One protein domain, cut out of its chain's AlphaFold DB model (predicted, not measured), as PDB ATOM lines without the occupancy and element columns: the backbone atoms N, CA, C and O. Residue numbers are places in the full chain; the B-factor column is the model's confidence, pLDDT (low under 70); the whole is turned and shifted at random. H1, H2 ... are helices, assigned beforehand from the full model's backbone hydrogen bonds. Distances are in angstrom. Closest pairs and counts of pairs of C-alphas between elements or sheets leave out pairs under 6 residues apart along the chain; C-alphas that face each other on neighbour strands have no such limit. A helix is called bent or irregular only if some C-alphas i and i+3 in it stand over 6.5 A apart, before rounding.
ATOM      1  N   ASP A   4     250.904 218.221 197.835       42.00
ATOM      2  CA  ASP A   4     249.579 218.733 198.203       42.00
ATOM      3  C   ASP A   4     248.467 217.676 198.127       42.00
ATOM      4  O   ASP A   4     247.543 217.689 198.940       42.00
ATOM      5  N   GLU A   5     248.556 216.706 197.209       38.25
ATOM      6  CA  GLU A   5     247.587 215.601 197.145       38.25
ATOM      7  C   GLU A   5     247.765 214.630 198.314       38.25
ATOM      8  O   GLU A   5     246.784 214.106 198.845       38.25
ATOM      9  N   ILE A   6     249.010 214.427 198.755       37.41
ATOM     10  CA  ILE A   6     249.336 213.560 199.890       37.41
ATOM     11  C   ILE A   6     248.803 214.178 201.185       37.41
ATOM     12  O   ILE A   6     248.149 213.470 201.952       37.41
ATOM     13  N   ALA A   7     248.984 215.491 201.386       39.22
ATOM     14  CA  ALA A   7     248.472 216.229 202.544       39.22
ATOM     15  C   ALA A   7     246.934 216.265 202.595       39.22
ATOM     16  O   ALA A   7     246.334 216.069 203.651       39.22
ATOM     17  N   LYS A   8     246.262 216.435 201.448       31.70
ATOM     18  CA  LYS A   8     244.788 216.434 201.374       31.70
ATOM     19  C   LYS A   8     244.193 215.050 201.657       31.70
ATOM     20  O   LYS A   8     243.115 214.948 202.246       31.70
ATOM     21  N   LYS A   9     244.901 213.983 201.268       30.58
ATOM     22  CA  LYS A   9     244.503 212.591 201.525       30.58
ATOM     23  C   LYS A   9     244.771 212.184 202.976       30.58
ATOM     24  O   LYS A   9     243.896 211.587 203.587       30.58
ATOM     25  N   THR A  10     245.901 212.582 203.567       31.45
ATOM     26  CA  THR A  10     246.166 212.373 205.007       31.45
ATOM     27  C   THR A  10     245.241 213.206 205.890       31.45
ATOM     28  O   THR A  10     244.753 212.692 206.887       31.45
ATOM     29  N   SER A  11     244.895 214.434 205.491       30.70
ATOM     30  CA  SER A  11     243.928 215.275 206.211       30.70
ATOM     31  C   SER A  11     242.528 214.643 206.252       30.70
ATOM     32  O   SER A  11     241.938 214.535 207.324       30.70
ATOM     33  N   LYS A  12     242.027 214.117 205.122       33.47
ATOM     34  CA  LYS A  12     240.739 213.397 205.082       33.47
ATOM     35  C   LYS A  12     240.763 212.054 205.818       33.47
ATOM     36  O   LYS A  12     239.746 211.670 206.382       33.47
ATOM     37  N   VAL A  13     241.889 211.341 205.813       33.62
ATOM     38  CA  VAL A  13     242.027 210.047 206.504       33.62
ATOM     39  C   VAL A  13     242.122 210.244 208.022       33.62
ATOM     40  O   VAL A  13     241.465 209.520 208.767       33.62
ATOM     41  N   SER A  14     242.828 211.275 208.492       34.56
ATOM     42  CA  SER A  14     242.925 211.587 209.922       34.56
ATOM     43  C   SER A  14     241.581 211.996 210.522       34.56
ATOM     44  O   SER A  14     241.236 211.513 211.595       34.56
ATOM     45  N   SER A  15     240.759 212.787 209.822       34.88
ATOM     46  CA  SER A  15     239.431 213.163 210.337       34.88
ATOM     47  C   SER A  15     238.438 211.987 210.409       34.88
ATOM     48  O   SER A  15     237.477 212.050 211.172       34.88
ATOM     49  N   VAL A  16     238.660 210.908 209.646       37.75
ATOM     50  CA  VAL A  16     237.791 209.713 209.627       37.75
ATOM     51  C   VAL A  16     238.191 208.692 210.699       37.75
ATOM     52  O   VAL A  16     237.320 208.050 211.279       37.75
ATOM     53  N   ILE A  17     239.484 208.570 211.019       40.25
ATOM     54  CA  ILE A  17     239.982 207.577 211.993       40.25
ATOM     55  C   ILE A  17     239.691 207.990 213.449       40.25
ATOM     56  O   ILE A  17     239.528 207.136 214.319       40.25
ATOM     57  N   ILE A  18     239.544 209.287 213.729       44.88
ATOM     58  CA  ILE A  18     239.389 209.812 215.101       44.88
ATOM     59  C   ILE A  18     238.021 209.472 215.728       44.88
ATOM     60  O   ILE A  18     237.861 209.522 216.945       44.88
ATOM     61  N   PHE A  19     237.041 209.052 214.928       45.38
ATOM     62  CA  PHE A  19     235.685 208.772 215.403       45.38
ATOM     63  C   PHE A  19     235.455 207.365 215.971       45.38
ATOM     64  O   PHE A  19     234.337 207.082 216.389       45.38
ATOM     65  N   ALA A  20     236.445 206.471 215.969       46.88
ATOM     66  CA  ALA A  20     236.110 205.057 215.852       46.88
ATOM     67  C   ALA A  20     235.844 204.279 217.151       46.88
ATOM     68  O   ALA A  20     234.970 203.439 217.118       46.88
ATOM     69  N   ILE A  21     236.497 204.466 218.296       50.03
ATOM     70  CA  ILE A  21     236.554 203.307 219.221       50.03
ATOM     71  C   ILE A  21     235.299 203.114 220.092       50.03
ATOM     72  O   ILE A  21     234.679 202.058 220.038       50.03
ATOM     73  N   VAL A  22     234.825 204.133 220.813       48.25
ATOM     74  CA  VAL A  22     233.558 203.994 221.565       48.25
ATOM     75  C   VAL A  22     232.338 204.066 220.636       48.25
ATOM     76  O   VAL A  22     231.320 203.431 220.897       48.25
ATOM     77  N   ALA A  23     232.457 204.745 219.490       48.75
ATOM     78  CA  ALA A  23     231.438 204.674 218.448       48.75
ATOM     79  C   ALA A  23     231.283 203.248 217.901       48.75
ATOM     80  O   ALA A  23     230.152 202.833 217.712       48.75
ATOM     81  N   LEU A  24     232.379 202.493 217.720       49.34
ATOM     82  CA  LEU A  24     232.362 201.087 217.285       49.34
ATOM     83  C   LEU A  24     231.668 200.162 218.295       49.34
ATOM     84  O   LEU A  24     231.090 199.160 217.884       49.34
ATOM     85  N   ILE A  25     231.689 200.499 219.593       53.53
ATOM     86  CA  ILE A  25     230.969 199.753 220.642       53.53
ATOM     87  C   ILE A  25     229.443 199.918 220.492       53.53
ATOM     88  O   ILE A  25     228.692 198.990 220.799       53.53
ATOM     89  N   PHE A  26     228.976 201.069 219.995       50.66
ATOM     90  CA  PHE A  26     227.549 201.359 219.815       50.66
ATOM     91  C   PHE A  26     227.047 201.101 218.393       50.66
ATOM     92  O   PHE A  26     225.901 200.690 218.219       50.66
ATOM     93  N   VAL A  27     227.884 201.305 217.374       41.22
ATOM     94  CA  VAL A  27     227.507 201.239 215.962       41.22
ATOM     95  C   VAL A  27     228.739 200.889 215.116       41.22
ATOM     96  O   VAL A  27     229.778 201.545 215.192       41.22
ATOM     97  N   GLY A  28     228.613 199.914 214.210       37.75
ATOM     98  CA  GLY A  28     229.468 199.856 213.015       37.75
ATOM     99  C   GLY A  28     229.487 201.208 212.268       37.75
ATOM    100  O   GLY A  28     228.771 202.131 212.653       37.75
ATOM    101  N   PRO A  29     230.294 201.370 211.202       35.53
ATOM    102  CA  PRO A  29     230.633 202.674 210.614       35.53
ATOM    103  C   PRO A  29     229.419 203.607 210.546       35.53
ATOM    104  O   PRO A  29     228.445 203.276 209.878       35.53
ATOM    105  N   ARG A  30     229.465 204.728 211.287       44.16
ATOM    106  CA  ARG A  30     228.376 205.706 211.469       44.16
ATOM    107  C   ARG A  30     227.774 206.142 210.131       44.16
ATOM    108  O   ARG A  30     228.174 207.153 209.556       44.16
ATOM    109  N   VAL A  31     226.786 205.408 209.634       35.00
ATOM    110  CA  VAL A  31     225.955 205.857 208.523       35.00
ATOM    111  C   VAL A  31     224.836 206.674 209.147       35.00
ATOM    112  O   VAL A  31     223.888 206.121 209.698       35.00
ATOM    113  N   TYR A  32     224.962 208.000 209.077       39.34
ATOM    114  CA  TYR A  32     223.889 208.939 209.404       39.34
ATOM    115  C   TYR A  32     222.693 208.691 208.471       39.34
ATOM    116  O   TYR A  32     222.542 209.341 207.438       39.34
ATOM    117  N   LYS A  33     221.842 207.725 208.814       31.48
ATOM    118  CA  LYS A  33     220.486 207.622 208.281       31.48
ATOM    119  C   LYS A  33     219.542 208.254 209.291       31.48
ATOM    120  O   LYS A  33     219.545 207.895 210.466       31.48
ATOM    121  N   TYR A  34     218.773 209.221 208.799       37.16
ATOM    122  CA  TYR A  34     217.654 209.875 209.466       37.16
ATOM    123  C   TYR A  34     216.711 208.819 210.057       37.16
ATOM    124  O   TYR A  34     215.861 208.280 209.356       37.16
ATOM    125  N   VAL A  35     216.872 208.503 211.337       39.19
ATOM    126  CA  VAL A  35     215.878 207.770 212.123       39.19
ATOM    127  C   VAL A  35     215.367 208.758 213.152       39.19
ATOM    128  O   VAL A  35     216.149 209.536 213.705       39.19
ATOM    129  N   GLN A  36     214.047 208.785 213.321       40.53
ATOM    130  CA  GLN A  36     213.355 209.672 214.245       40.53
ATOM    131  C   GLN A  36     214.028 209.631 215.618       40.53
ATOM    132  O   GLN A  36     214.383 208.563 216.111       40.53
ATOM    133  N   SER A  37     214.239 210.807 216.210       48.03
ATOM    134  CA  SER A  37     214.782 210.929 217.557       48.03
ATOM    135  C   SER A  37     213.843 210.225 218.534       48.03
ATOM    136  O   SER A  37     212.810 210.793 218.892       48.03
ATOM    137  N   GLY A  38     214.181 208.997 218.921       55.81
ATOM    138  CA  GLY A  38     213.510 208.306 220.012       55.81
ATOM    139  C   GLY A  38     213.665 209.115 221.296       55.81
ATOM    140  O   GLY A  38     214.678 209.793 221.492       55.81
ATOM    141  N   ASN A  39     212.645 209.085 222.149       67.81
ATOM    142  CA  ASN A  39     212.782 209.604 223.500       67.81
ATOM    143  C   ASN A  39     213.848 208.758 224.218       67.81
ATOM    144  O   ASN A  39     213.707 207.543 224.245       67.81
ATOM    145  N   ILE A  40     214.919 209.353 224.741       79.88
ATOM    146  CA  ILE A  40     215.943 208.595 225.483       79.88
ATOM    147  C   ILE A  40     215.520 208.310 226.922       79.88
ATOM    148  O   ILE A  40     216.100 207.428 227.545       79.88
ATOM    149  N   ASP A  41     214.495 208.995 227.431       80.06
ATOM    150  CA  ASP A  41     214.098 208.916 228.839       80.06
ATOM    151  C   ASP A  41     213.600 207.511 229.222       80.06
ATOM    152  O   ASP A  41     213.851 207.047 230.330       80.06
ATOM    153  N   TYR A  42     212.993 206.759 228.288       86.06
ATOM    154  CA  TYR A  42     212.594 205.370 228.570       86.06
ATOM    155  C   TYR A  42     213.804 204.450 228.800       86.06
ATOM    156  O   TYR A  42     213.677 203.422 229.467       86.06
ATOM    157  N   LEU A  43     214.981 204.781 228.246       88.88
ATOM    158  CA  LEU A  43     216.188 203.984 228.461       88.88
ATOM    159  C   LEU A  43     216.657 204.089 229.907       88.88
ATOM    160  O   LEU A  43     217.171 203.106 230.429       88.88
ATOM    161  N   GLU A  44     216.439 205.231 230.564       90.69
ATOM    162  CA  GLU A  44     216.734 205.396 231.987       90.69
ATOM    163  C   GLU A  44     215.893 204.444 232.845       90.69
ATOM    164  O   GLU A  44     216.435 203.760 233.715       90.69
ATOM    165  N   GLU A  45     214.595 204.326 232.551       89.50
ATOM    166  CA  GLU A  45     213.703 203.372 233.221       89.50
ATOM    167  C   GLU A  45     214.096 201.920 232.924       89.50
ATOM    168  O   GLU A  45     214.127 201.081 233.825       89.50
ATOM    169  N   LYS A  46     214.440 201.623 231.666       90.81
ATOM    170  CA  LYS A  46     214.760 200.267 231.205       90.81
ATOM    171  C   LYS A  46     216.069 199.732 231.780       90.81
ATOM    172  O   LYS A  46     216.120 198.580 232.196       90.81
ATOM    173  N   ILE A  47     217.137 200.530 231.766       91.81
ATOM    174  CA  ILE A  47     218.481 200.073 232.164       91.81
ATOM    175  C   ILE A  47     218.850 200.485 233.592       91.81
ATOM    176  O   ILE A  47     219.865 200.029 234.122       91.81
ATOM    177  N   GLY A  48     218.019 201.320 234.218       93.31
ATOM    178  CA  GLY A  48     218.225 201.883 235.542       93.31
ATOM    179  C   GLY A  48     219.074 203.156 235.520       93.31
ATOM    180  O   GLY A  48     220.047 203.278 234.769       93.31
ATOM    181  N   VAL A  49     218.738 204.081 236.425       93.38
ATOM    182  CA  VAL A  49     219.344 205.421 236.560       93.38
ATOM    183  C   VAL A  49     220.872 205.379 236.610       93.38
ATOM    184  O   VAL A  49     221.544 206.186 235.972       93.38
ATOM    185  N   GLU A  50     221.450 204.446 237.368       94.25
ATOM    186  CA  GLU A  50     222.905 204.360 237.526       94.25
ATOM    187  C   GLU A  50     223.603 203.962 236.219       94.25
ATOM    188  O   GLU A  50     224.568 204.606 235.803       94.25
ATOM    189  N   ASN A  51     223.097 202.933 235.541       93.44
ATOM    190  CA  ASN A  51     223.665 202.469 234.277       93.44
ATOM    191  C   ASN A  51     223.473 203.507 233.174       93.44
ATOM    192  O   ASN A  51     224.388 203.736 232.386       93.44
ATOM    193  N   TYR A  52     222.322 204.180 233.154       92.81
ATOM    194  CA  TYR A  52     222.067 205.284 232.239       92.81
ATOM    195  C   TYR A  52     223.049 206.439 232.460       92.81
ATOM    196  O   TYR A  52     223.685 206.901 231.511       92.81
ATOM    197  N   LYS A  53     223.284 206.852 233.712       92.75
ATOM    198  CA  LYS A  53     224.301 207.867 234.041       92.75
ATOM    199  C   LYS A  53     225.703 207.459 233.598       92.75
ATOM    200  O   LYS A  53     226.407 208.266 233.004       92.75
ATOM    201  N   LYS A  54     226.100 206.205 233.819       92.44
ATOM    202  CA  LYS A  54     227.396 205.700 233.345       92.44
ATOM    203  C   LYS A  54     227.487 205.766 231.818       92.44
ATOM    204  O   LYS A  54     228.397 206.388 231.280       92.44
ATOM    205  N   LEU A  55     226.506 205.213 231.108       90.75
ATOM    206  CA  LEU A  55     226.469 205.251 229.645       90.75
ATOM    207  C   LEU A  55     226.543 206.681 229.099       90.75
ATOM    208  O   LEU A  55     227.335 206.962 228.202       90.75
ATOM    209  N   THR A  56     225.754 207.598 229.661       90.00
ATOM    210  CA  THR A  56     225.753 209.004 229.242       90.00
ATOM    211  C   THR A  56     227.084 209.697 229.533       90.00
ATOM    212  O   THR A  56     227.592 210.384 228.645       90.00
ATOM    213  N   ASN A  57     227.701 209.460 230.696       90.25
ATOM    214  CA  ASN A  57     229.025 209.991 231.039       90.25
ATOM    215  C   ASN A  57     230.111 209.513 230.076       90.25
ATOM    216  O   ASN A  57     230.961 210.303 229.684       90.25
ATOM    217  N   GLY A  58     230.063 208.261 229.624       88.00
ATOM    218  CA  GLY A  58     231.044 207.786 228.654       88.00
ATOM    219  C   GLY A  58     230.768 208.214 227.206       88.00
ATOM    220  O   GLY A  58     231.706 208.291 226.417       88.00
ATOM    221  N   LEU A  59     229.516 208.515 226.836       88.06
ATOM    222  CA  LEU A  59     229.124 208.827 225.451       88.06
ATOM    223  C   LEU A  59     229.052 210.322 225.123       88.06
ATOM    224  O   LEU A  59     229.483 210.741 224.044       88.06
ATOM    225  N   LEU A  60     228.527 211.148 226.032       89.56
ATOM    226  CA  LEU A  60     228.386 212.591 225.807       89.56
ATOM    227  C   LEU A  60     229.715 213.294 225.487       89.56
ATOM    228  O   LEU A  60     229.724 214.097 224.550       89.56
ATOM    229  N   PRO A  61     230.847 212.991 226.157       90.88
ATOM    230  CA  PRO A  61     232.123 213.638 225.855       90.88
ATOM    231  C   PRO A  61     232.613 213.378 224.426       90.88
ATOM    232  O   PRO A  61     233.196 214.263 223.797       90.88
ATOM    233  N   ILE A  62     232.300 212.206 223.866       87.62
ATOM    234  CA  ILE A  62     232.581 211.874 222.462       87.62
ATOM    235  C   ILE A  62     231.691 212.693 221.528       87.62
ATOM    236  O   ILE A  62     232.161 213.189 220.502       87.62
ATOM    237  N   GLY A  63     230.416 212.863 221.888       85.75
ATOM    238  CA  GLY A  63     229.494 213.759 221.193       85.75
ATOM    239  C   GLY A  63     230.024 215.194 221.152       85.75
ATOM    240  O   GLY A  63     230.124 215.774 220.069       85.75
ATOM    241  N   TYR A  64     230.440 215.741 222.300       89.62
ATOM    242  CA  TYR A  64     231.023 217.085 222.381       89.62
ATOM    243  C   TYR A  64     232.274 217.218 221.511       89.62
ATOM    244  O   TYR A  64     232.371 218.157 220.722       89.62
ATOM    245  N   ALA A  65     233.204 216.261 221.602       89.06
ATOM    246  CA  ALA A  65     234.417 216.262 220.789       89.06
ATOM    247  C   ALA A  65     234.082 216.238 219.291       89.06
ATOM    248  O   ALA A  65     234.642 217.012 218.518       89.06
ATOM    249  N   GLY A  66     233.116 215.408 218.889       83.75
ATOM    250  CA  GLY A  66     232.662 215.317 217.505       83.75
ATOM    251  C   GLY A  66     232.085 216.623 216.962       83.75
ATOM    252  O   GLY A  66     232.363 216.974 215.817       83.75
ATOM    253  N   PHE A  67     231.306 217.355 217.760       84.19
ATOM    254  CA  PHE A  67     230.796 218.672 217.372       84.19
ATOM    255  C   PHE A  67     231.893 219.732 217.333       84.19
ATOM    256  O   PHE A  67     232.003 220.450 216.344       84.19
ATOM    257  N   CYS A  68     232.752 219.790 218.347       84.25
ATOM    258  CA  CYS A  68     233.831 220.769 218.378       84.25
ATOM    259  C   CYS A  68     234.838 220.577 217.241       84.25
ATOM    260  O   CYS A  68     235.321 221.557 216.686       84.25
ATOM    261  N   LEU A  69     235.095 219.337 216.813       83.38
ATOM    262  CA  LEU A  69     235.939 219.051 215.649       83.38
ATOM    263  C   LEU A  69     235.279 219.403 214.303       83.38
ATOM    264  O   LEU A  69     235.978 219.464 213.295       83.38
ATOM    265  N   LYS A  70     233.960 219.648 214.254       79.19
ATOM    266  CA  LYS A  70     233.311 220.222 213.060       79.19
ATOM    267  C   LYS A  70     233.587 221.717 212.930       79.19
ATOM    268  O   LYS A  70     233.748 222.196 211.813       79.19
ATOM    269  N   GLU A  71     233.637 222.430 214.052       75.94
ATOM    270  CA  GLU A  71     233.889 223.878 214.099       75.94
ATOM    271  C   GLU A  71     235.383 224.216 214.086       75.94
ATOM    272  O   GLU A  71     235.793 225.202 213.477       75.94
ATOM    273  N   LEU A  72     236.205 223.364 214.702       78.19
ATOM    274  CA  LEU A  72     237.662 223.458 214.754       78.19
ATOM    275  C   LEU A  72     238.284 222.187 214.149       78.19
ATOM    276  O   LEU A  72     238.742 221.302 214.884       78.19
ATOM    277  N   PRO A  73     238.288 222.050 212.808       74.38
ATOM    278  CA  PRO A  73     238.790 220.850 212.158       74.38
ATOM    279  C   PRO A  73     240.246 220.567 212.530       74.38
ATOM    280  O   PRO A  73     241.125 221.399 212.324       74.38
ATOM    281  N   ASN A  74     240.499 219.350 213.014       72.31
ATOM    282  CA  ASN A  74     241.824 218.851 213.396       72.31
ATOM    283  C   ASN A  74     242.497 219.599 214.567       72.31
ATOM    284  O   ASN A  74     243.725 219.624 214.618       72.31
ATOM    285  N   ASP A  75     241.741 220.169 215.518       81.06
ATOM    286  CA  ASP A  75     242.330 220.704 216.756       81.06
ATOM    287  C   ASP A  75     243.099 219.592 217.508       81.06
ATOM    288  O   ASP A  75     242.478 218.670 218.055       81.06
ATOM    289  N   PRO A  76     244.443 219.657 217.582       84.81
ATOM    290  CA  PRO A  76     245.248 218.577 218.141       84.81
ATOM    291  C   PRO A  76     245.009 218.376 219.642       84.81
ATOM    292  O   PRO A  76     245.208 217.271 220.145       84.81
ATOM    293  N   LYS A  77     244.552 219.407 220.368       90.44
ATOM    294  CA  LYS A  77     244.251 219.300 221.800       90.44
ATOM    295  C   LYS A  77     242.986 218.492 222.021       90.44
ATOM    296  O   LYS A  77     242.969 217.629 222.892       90.44
ATOM    297  N   ILE A  78     241.938 218.754 221.237       86.81
ATOM    298  CA  ILE A  78     240.679 218.003 221.332       86.81
ATOM    299  C   ILE A  78     240.905 216.559 220.887       86.81
ATOM    300  O   ILE A  78     240.464 215.643 221.576       86.81
ATOM    301  N   VAL A  79     241.646 216.353 219.792       83.69
ATOM    302  CA  VAL A  79     241.987 215.012 219.293       83.69
ATOM    303  C   VAL A  79     242.781 214.211 220.328       83.69
ATOM    304  O   VAL A  79     242.400 213.089 220.651       83.69
ATOM    305  N   GLY A  80     243.847 214.783 220.893       83.25
ATOM    306  CA  GLY A  80     244.633 214.099 221.921       83.25
ATOM    307  C   GLY A  80     243.822 213.821 223.190       83.25
ATOM    308  O   GLY A  80     243.908 212.737 223.763       83.25
ATOM    309  N   ALA A  81     242.976 214.770 223.604       90.62
ATOM    310  CA  ALA A  81     242.146 214.611 224.792       90.62
ATOM    311  C   ALA A  81     241.080 213.518 224.629       90.62
ATOM    312  O   ALA A  81     240.893 212.726 225.548       90.62
ATOM    313  N   ILE A  82     240.416 213.424 223.468       88.06
ATOM    314  CA  ILE A  82     239.423 212.365 223.239       88.06
ATOM    315  C   ILE A  82     240.078 210.984 223.107       88.06
ATOM    316  O   ILE A  82     239.512 209.994 223.563       88.06
ATOM    317  N   GLN A  83     241.290 210.902 222.548       84.31
ATOM    318  CA  GLN A  83     242.070 209.659 222.531       84.31
ATOM    319  C   GLN A  83     242.416 209.194 223.949       84.31
ATOM    320  O   GLN A  83     242.214 208.027 224.277       84.31
ATOM    321  N   ASN A  84     242.883 210.110 224.802       87.06
ATOM    322  CA  ASN A  84     243.180 209.814 226.202       87.06
ATOM    323  C   ASN A  84     241.914 209.396 226.971       87.06
ATOM    324  O   ASN A  84     241.911 208.365 227.637       87.06
ATOM    325  N   PHE A  85     240.820 210.147 226.823       89.12
ATOM    326  CA  PHE A  85     239.525 209.812 227.419       89.12
ATOM    327  C   PHE A  85     239.053 208.408 227.020       89.12
ATOM    328  O   PHE A  85     238.707 207.608 227.887       89.12
ATOM    329  N   ASN A  86     239.095 208.079 225.723       85.06
ATOM    330  CA  ASN A  86     238.713 206.754 225.237       85.06
ATOM    331  C   ASN A  86     239.600 205.662 225.839       85.06
ATOM    332  O   ASN A  86     239.070 204.672 226.325       85.06
ATOM    333  N   SER A  87     240.921 205.858 225.882       86.12
ATOM    334  CA  SER A  87     241.857 204.887 226.470       86.12
ATOM    335  C   SER A  87     241.520 204.557 227.932       86.12
ATOM    336  O   SER A  87     241.548 203.394 228.334       86.12
ATOM    337  N   ARG A  88     241.127 205.561 228.730       89.00
ATOM    338  CA  ARG A  88     240.745 205.357 230.139       89.00
ATOM    339  C   ARG A  88     239.391 204.664 230.317       89.00
ATOM    340  O   ARG A  88     239.184 203.985 231.323       89.00
ATOM    341  N   ASN A  89     238.476 204.835 229.363       87.06
ATOM    342  CA  ASN A  89     237.065 204.474 229.526       87.06
ATOM    343  C   ASN A  89     236.603 203.289 228.666       87.06
ATOM    344  O   ASN A  89     235.582 202.684 228.984       87.06
ATOM    345  N   GLU A  90     237.343 202.909 227.621       84.00
ATOM    346  CA  GLU A  90     236.947 201.873 226.656       84.00
ATOM    347  C   GLU A  90     236.612 200.543 227.337       84.00
ATOM    348  O   GLU A  90     235.533 199.994 227.117       84.00
ATOM    349  N   GLY A  91     237.499 200.044 228.203       85.50
ATOM    350  CA  GLY A  91     237.297 198.760 228.880       85.50
ATOM    351  C   GLY A  91     236.057 198.748 229.776       85.50
ATOM    352  O   GLY A  91     235.280 197.795 229.750       85.50
ATOM    353  N   LYS A  92     235.831 199.835 230.522       90.69
ATOM    354  CA  LYS A  92     234.673 199.983 231.417       90.69
ATOM    355  C   LYS A  92     233.376 200.134 230.631       90.69
ATOM    356  O   LYS A  92     232.380 199.500 230.968       90.69
ATOM    357  N   MET A  93     233.400 200.920 229.553       89.50
ATOM    358  CA  MET A  93     232.248 201.094 228.673       89.50
ATOM    359  C   MET A  93     231.870 199.779 227.992       89.50
ATOM    360  O   MET A  93     230.697 199.411 227.967       89.50
ATOM    361  N   LYS A  94     232.859 199.039 227.482       87.31
ATOM    362  CA  LYS A  94     232.641 197.726 226.873       87.31
ATOM    363  C   LYS A  94     232.011 196.752 227.869       87.31
ATOM    364  O   LYS A  94     230.972 196.176 227.560       87.31
ATOM    365  N   ALA A  95     232.579 196.636 229.070       89.81
ATOM    366  CA  ALA A  95     232.047 195.764 230.116       89.81
ATOM    367  C   ALA A  95     230.610 196.139 230.518       89.81
ATOM    368  O   ALA A  95     229.763 195.262 230.673       89.81
ATOM    369  N   LEU A  96     230.310 197.437 230.634       92.06
ATOM    370  CA  LEU A  96     228.964 197.926 230.932       92.06
ATOM    371  C   LEU A  96     227.964 197.543 229.833       92.06
ATOM    372  O   LEU A  96     226.902 196.997 230.123       92.06
ATOM    373  N   VAL A  97     228.307 197.801 228.570       89.25
ATOM    374  CA  VAL A  97     227.447 197.473 227.424       89.25
ATOM    375  C   VAL A  97     227.217 195.965 227.320       89.25
ATOM    376  O   VAL A  97     226.084 195.541 227.101       89.25
ATOM    377  N   GLU A  98     228.261 195.156 227.502       89.56
ATOM    378  CA  GLU A  98     228.165 193.693 227.494       89.56
ATOM    379  C   GLU A  98     227.261 193.182 228.620       89.56
ATOM    380  O   GLU A  98     226.366 192.377 228.362       89.56
ATOM    381  N   ALA A  99     227.423 193.699 229.843       92.56
ATOM    382  CA  ALA A  99     226.588 193.327 230.981       92.56
ATOM    383  C   ALA A  99     225.108 193.683 230.759       92.56
ATOM    384  O   ALA A  99     224.223 192.876 231.044       92.56
ATOM    385  N   LEU A 100     224.814 194.867 230.215       92.06
ATOM    386  CA  LEU A 100     223.437 195.280 229.932       92.06
ATOM    387  C   LEU A 100     222.810 194.472 228.790       92.06
ATOM    388  O   LEU A 100     221.641 194.094 228.874       92.06
ATOM    389  N   SER A 101     223.576 194.171 227.738       89.25
ATOM    390  CA  SER A 101     223.105 193.318 226.645       89.25
ATOM    391  C   SER A 101     222.858 191.878 227.109       89.25
ATOM    392  O   SER A 101     221.838 191.304 226.740       89.25
ATOM    393  N   ALA A 102     223.720 191.313 227.962       91.94
ATOM    394  CA  ALA A 102     223.541 189.965 228.513       91.94
ATOM    395  C   ALA A 102     222.261 189.824 229.359       91.94
ATOM    396  O   ALA A 102     221.664 188.754 229.404       91.94
ATOM    397  N   ASN A 103     221.811 190.918 229.982       92.25
ATOM    398  CA  ASN A 103     220.568 190.975 230.751       92.25
ATOM    399  C   ASN A 103     219.344 191.407 229.918       92.25
ATOM    400  O   ASN A 103     218.297 191.704 230.484       92.25
ATOM    401  N   ASN A 104     219.453 191.468 228.583       89.38
ATOM    402  CA  ASN A 104     218.407 191.960 227.671       89.38
ATOM    403  C   ASN A 104     217.939 193.406 227.945       89.38
ATOM    404  O   ASN A 104     216.867 193.811 227.497       89.38
ATOM    405  N   LEU A 105     218.742 194.204 228.653       90.12
ATOM    406  CA  LEU A 105     218.416 195.594 228.988       90.12
ATOM    407  C   LEU A 105     218.817 196.563 227.872       90.12
ATOM    408  O   LEU A 105     218.224 197.628 227.741       90.12
ATOM    409  N   LEU A 106     219.808 196.192 227.058       87.38
ATOM    410  CA  LEU A 106     220.347 197.052 226.007       87.38
ATOM    411  C   LEU A 106     220.493 196.286 224.685       87.38
ATOM    412  O   LEU A 106     221.522 195.652 224.420       87.38
ATOM    413  N   SER A 107     219.448 196.347 223.860       86.50
ATOM    414  CA  SER A 107     219.414 195.810 222.497       86.50
ATOM    415  C   SER A 107     220.180 196.698 221.510       86.50
ATOM    416  O   SER A 107     220.595 197.812 221.831       86.50
ATOM    417  N   SER A 108     220.360 196.223 220.277       82.19
ATOM    418  CA  SER A 108     220.963 197.028 219.207       82.19
ATOM    419  C   SER A 108     220.143 198.280 218.869       82.19
ATOM    420  O   SER A 108     220.726 199.313 218.560       82.19
ATOM    421  N   GLU A 109     218.811 198.209 218.953       83.19
ATOM    422  CA  GLU A 109     217.935 199.367 218.730       83.19
ATOM    423  C   GLU A 109     218.077 200.395 219.859       83.19
ATOM    424  O   GLU A 109     218.216 201.587 219.595       83.19
ATOM    425  N   ASP A 110     218.157 199.933 221.111       86.75
ATOM    426  CA  ASP A 110     218.385 200.812 222.266       86.75
ATOM    427  C   ASP A 110     219.721 201.562 222.146       86.75
ATOM    428  O   ASP A 110     219.799 202.753 222.439       86.75
ATOM    429  N   LYS A 111     220.779 200.879 221.680       83.62
ATOM    430  CA  LYS A 111     222.102 201.487 221.443       83.62
ATOM    431  C   LYS A 111     222.042 202.586 220.386       83.62
ATOM    432  O   LYS A 111     222.641 203.642 220.579       83.62
ATOM    433  N   ASP A 112     221.312 202.353 219.299       82.25
ATOM    434  CA  ASP A 112     221.129 203.330 218.222       82.25
ATOM    435  C   ASP A 112     220.310 204.548 218.685       82.25
ATOM    436  O   ASP A 112     220.677 205.691 218.397       82.25
ATOM    437  N   ILE A 113     219.248 204.326 219.468       84.00
ATOM    438  CA  ILE A 113     218.459 205.401 220.088       84.00
ATOM    439  C   ILE A 113     219.327 206.219 221.046       84.00
ATOM    440  O   ILE A 113     219.295 207.452 220.994       84.00
ATOM    441  N   LEU A 114     220.128 205.555 221.884       85.69
ATOM    442  CA  LEU A 114     221.015 206.216 222.833       85.69
ATOM    443  C   LEU A 114     222.068 207.072 222.119       85.69
ATOM    444  O   LEU A 114     222.216 208.245 222.454       85.69
ATOM    445  N   ASP A 115     222.762 206.533 221.110       81.00
ATOM    446  CA  ASP A 115     223.774 207.281 220.346       81.00
ATOM    447  C   ASP A 115     223.160 208.528 219.688       81.00
ATOM    448  O   ASP A 115     223.659 209.644 219.859       81.00
ATOM    449  N   LYS A 116     222.010 208.383 219.016       79.69
ATOM    450  CA  LYS A 116     221.315 209.503 218.355       79.69
ATOM    451  C   LYS A 116     220.805 210.545 219.342       79.69
ATOM    452  O   LYS A 116     220.942 211.749 219.103       79.69
ATOM    453  N   GLY A 117     220.203 210.098 220.439       83.25
ATOM    454  CA  GLY A 117     219.658 210.985 221.454       83.25
ATOM    455  C   GLY A 117     220.749 211.756 222.187       83.25
ATOM    456  O   GLY A 117     220.669 212.982 222.279       83.25
ATOM    457  N   LEU A 118     221.827 211.088 222.604       85.44
ATOM    458  CA  LEU A 118     222.964 211.753 223.240       85.44
ATOM    459  C   LEU A 118     223.716 212.666 222.280       85.44
ATOM    460  O   LEU A 118     224.180 213.728 222.688       85.44
ATOM    461  N   TYR A 119     223.772 212.333 220.993       82.06
ATOM    462  CA  TYR A 119     224.289 213.251 219.987       82.06
ATOM    463  C   TYR A 119     223.443 214.537 219.893       82.06
ATOM    464  O   TYR A 119     223.988 215.643 219.837       82.06
ATOM    465  N   LYS A 120     222.107 214.435 219.942       84.25
ATOM    466  CA  LYS A 120     221.215 215.609 219.988       84.25
ATOM    467  C   LYS A 120     221.441 216.437 221.257       84.25
ATOM    468  O   LYS A 120     221.591 217.656 221.154       84.25
ATOM    469  N   VAL A 121     221.525 215.787 222.418       89.12
ATOM    470  CA  VAL A 121     221.834 216.437 223.706       89.12
ATOM    471  C   VAL A 121     223.179 217.160 223.637       89.12
ATOM    472  O   VAL A 121     223.270 218.332 224.000       89.12
ATOM    473  N   ALA A 122     224.205 216.512 223.081       88.44
ATOM    474  CA  ALA A 122     225.526 217.103 222.927       88.44
ATOM    475  C   ALA A 122     225.501 218.373 222.063       88.44
ATOM    476  O   ALA A 122     226.116 219.380 222.416       88.44
ATOM    477  N   SER A 123     224.733 218.347 220.969       85.38
ATOM    478  CA  SER A 123     224.514 219.518 220.115       85.38
ATOM    479  C   SER A 123     223.877 220.676 220.874       85.38
ATOM    480  O   SER A 123     224.333 221.811 220.754       85.38
ATOM    481  N   MET A 124     222.822 220.395 221.644       89.75
ATOM    482  CA  MET A 124     222.114 221.406 222.430       89.75
ATOM    483  C   MET A 124     223.038 222.027 223.473       89.75
ATOM    484  O   MET A 124     223.139 223.242 223.550       89.75
ATOM    485  N   HIS A 125     223.803 221.216 224.204       94.00
ATOM    486  CA  HIS A 125     224.739 221.717 225.212       94.00
ATOM    487  C   HIS A 125     225.819 222.645 224.646       94.00
ATOM    488  O   HIS A 125     226.211 223.592 225.327       94.00
ATOM    489  N   ILE A 126     226.294 222.396 223.424       88.12
ATOM    490  CA  ILE A 126     227.241 223.295 222.756       88.12
ATOM    491  C   ILE A 126     226.545 224.583 222.312       88.12
ATOM    492  O   ILE A 126     227.041 225.669 222.603       88.12
ATOM    493  N   LYS A 127     225.373 224.481 221.670       89.38
ATOM    494  CA  LYS A 127     224.594 225.650 221.223       89.38
ATOM    495  C   LYS A 127     224.190 226.567 222.377       89.38
ATOM    496  O   LYS A 127     224.250 227.782 222.234       89.38
ATOM    497  N   ASP A 128     223.841 225.981 223.518       94.44
ATOM    498  CA  ASP A 128     223.441 226.695 224.732       94.44
ATOM    499  C   ASP A 128     224.650 227.199 225.548       94.44
ATOM    500  O   ASP A 128     224.480 227.784 226.616       94.44
ATOM    501  N   GLY A 129     225.884 226.931 225.106       90.38
ATOM    502  CA  GLY A 129     227.108 227.353 225.792       90.38
ATOM    503  C   GLY A 129     227.436 226.590 227.084       90.38
ATOM    504  O   GLY A 129     228.401 226.939 227.763       90.38
ATOM    505  N   LYS A 130     226.695 225.524 227.424       92.50
ATOM    506  CA  LYS A 130     226.993 224.640 228.575       92.50
ATOM    507  C   LYS A 130     228.322 223.897 228.406       92.50
ATOM    508  O   LYS A 130     228.981 223.537 229.386       92.50
ATOM    509  N   VAL A 131     228.714 223.643 227.159       92.56
ATOM    510  CA  VAL A 131     230.014 223.075 226.794       92.56
ATOM    511  C   VAL A 131     230.686 223.997 225.789       92.56
ATOM    512  O   VAL A 131     230.097 224.343 224.772       92.56
ATOM    513  N   ASN A 132     231.933 224.375 226.067       93.06
ATOM    514  CA  ASN A 132     232.709 225.261 225.213       93.06
ATOM    515  C   ASN A 132     233.864 224.496 224.552       93.06
ATOM    516  O   ASN A 132     234.700 223.891 225.225       93.06
ATOM    517  N   CYS A 133     233.957 224.570 223.225       90.44
ATOM    518  CA  CYS A 133     235.005 223.892 222.469       90.44
ATOM    519  C   CYS A 133     236.425 224.352 222.829       90.44
ATOM    520  O   CYS A 133     237.350 223.542 222.806       90.44
ATOM    521  N   THR A 134     236.611 225.604 223.259       90.69
ATOM    522  CA  THR A 134     237.939 226.112 223.653       90.69
ATOM    523  C   THR A 134     238.501 225.452 224.914       90.69
ATOM    524  O   THR A 134     239.721 225.326 225.038       90.69
ATOM    525  N   ASN A 135     237.653 224.999 225.845       92.31
ATOM    526  CA  ASN A 135     238.092 224.361 227.091       92.31
ATOM    527  C   ASN A 135     237.761 222.863 227.179       92.31
ATOM    528  O   ASN A 135     238.197 222.215 228.132       92.31
ATOM    529  N   LEU A 136     237.078 222.298 226.178       94.00
ATOM    530  CA  LEU A 136     236.675 220.891 226.155       94.00
ATOM    531  C   LEU A 136     237.850 219.932 226.395       94.00
ATOM    532  O   LEU A 136     237.721 218.985 227.163       94.00
ATOM    533  N   HIS A 137     239.019 220.203 225.805       93.00
ATOM    534  CA  HIS A 137     240.218 219.379 225.994       93.00
ATOM    535  C   HIS A 137     240.653 219.258 227.464       93.00
ATOM    536  O   HIS A 137     241.229 218.240 227.842       93.00
ATOM    537  N   LYS A 138     240.400 220.274 228.302       95.50
ATOM    538  CA  LYS A 138     240.716 220.213 229.736       95.50
ATOM    539  C   LYS A 138     239.765 219.264 230.454       95.50
ATOM    540  O   LYS A 138     240.225 218.416 231.203       95.50
ATOM    541  N   ARG A 139     238.468 219.369 230.159       94.69
ATOM    542  CA  ARG A 139     237.420 218.529 230.756       94.69
ATOM    543  C   ARG A 139     237.536 217.060 230.334       94.69
ATOM    544  O   ARG A 139     237.430 216.162 231.154       94.69
ATOM    545  N   LEU A 140     237.878 216.802 229.069       92.06
ATOM    546  CA  LEU A 140     238.144 215.443 228.572       92.06
ATOM    547  C   LEU A 140     239.364 214.785 229.243       92.06
ATOM    548  O   LEU A 140     239.428 213.565 229.383       92.06
ATOM    549  N   ASN A 141     240.356 215.592 229.626       92.44
ATOM    550  CA  ASN A 141     241.548 215.117 230.327       92.44
ATOM    551  C   ASN A 141     241.388 215.092 231.852       92.44
ATOM    552  O   ASN A 141     242.267 214.550 232.517       92.44
ATOM    553  N   SER A 142     240.312 215.660 232.398       91.31
ATOM    554  CA  SER A 142     239.932 215.418 233.787       91.31
ATOM    555  C   SER A 142     239.185 214.096 233.932       91.31
ATOM    556  O   SER A 142     238.762 213.488 232.950       91.31
TER     557      SER A 142
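Overview. This is residues 4 to 142 of the 147 residues of an uncharacterized protein of Micavibrio sp (UniProt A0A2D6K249). Two long bent helices fold back along each other, with H4b and H5a side by side as a helical hairpin and H5b crossing H4a, while a third long helix, H6, crosses H4b. The short H2 packs on H6 near the middle, H7 packs on H5a, H3 sits at one end of the longest axis, and H1 points away toward the other end, where residues 4 to 10 stick out. The printed part has 139 residues with seven named helices, H1 to H7 in order along the chain, and no named strand; its class is all helix. It is compact, with a radius of gyration of the C-alphas of 15.4 A, and elongated, spanning 51 by 31 by 30 A, with the arm H1 adding to the length.

Arrangement. H1, residues 4 to 17, touches no helix, and its residues 4 to 10 stand free. A tight link leads to H2, residues 21 to 26. A long link leads on to H3, residues 41 to 47. H4, residues 49 to 71, is bent, with C-alphas 58 and 61 6.6 A apart; by its hydrogen bonds it was assigned as one helix, and its arms are H4a, residues 49 to 58, and H4b, residues 61 to 71, at a steep tilt of 36 degrees, only just past shallow. H3 and H4a touch only at the corner, and only just, with 3 pairs of C-alphas within 8 A. H5, residues 76 to 102, is also bent, with C-alphas 88 and 91 7.5 A apart; it too was assigned as one helix by its hydrogen bonds, and its arms are H5a, residues 76 to 88, and H5b, residues 91 to 102, at a steep tilt of 55 degrees. H4b and H5a form a hairpin at a shallow tilt of 16 degrees, opposite ways; H5a touches H4b with residues 78 to 82 alone, and the closest C-alphas, of Ala 65 and Ile 78, are 6.5 A apart. H5b touches H4a with residues 93 to 96 alone, at a steep tilt of 42 degrees, closest at the C-alphas of Gly 58 and Met 93, 6.8 A. H6, residues 108 to 127, touches H2 with residues 108 to 115 alone, closest at the C-alphas of Phe 26 and Lys 111, 5.7 A. With residues 118 to 126 alone it touches H4b at a steep tilt of 54 degrees, closest at the C-alphas of Gly 63 and Tyr 119, 5.4 A. H7, residues 136 to 141, touches H5a at a shallow tilt of 34 degrees, only just short of steep, closest at the C-alphas of Ile 78 and His 137, 4.9 A. H5a and H6 are apart. In H2, H4a, H4b, H5a, H5b, H6 and H7 every O i to N i+4 pair is within hydrogen-bond range; in H1 9 of 10 are, in H3 2 of 3.

Along the chain. H1 begins at C-alpha 4, (249.579, 218.733, 198.203), and is 20.2 A long from first to last C-alpha. H4a measures 14.3 A, H4b 15.7 A, H5a 18.4 A and H5b 16.3 A. H6 measures 28.9 A from C-alpha 108, (220.963, 197.028, 219.207), to C-alpha 127. H7 ends at C-alpha 141, (241.548, 215.117, 230.327).

Size, cuts and confidence. The two C-alphas farthest apart are those of Asp 4 and Glu 45, 52.4 A. The printed part has no cut. The link from H2 to H3, residues 27 to 40, is long. The mean pLDDT of the printed part is 75.8, and residues 4 to 39 are under 70.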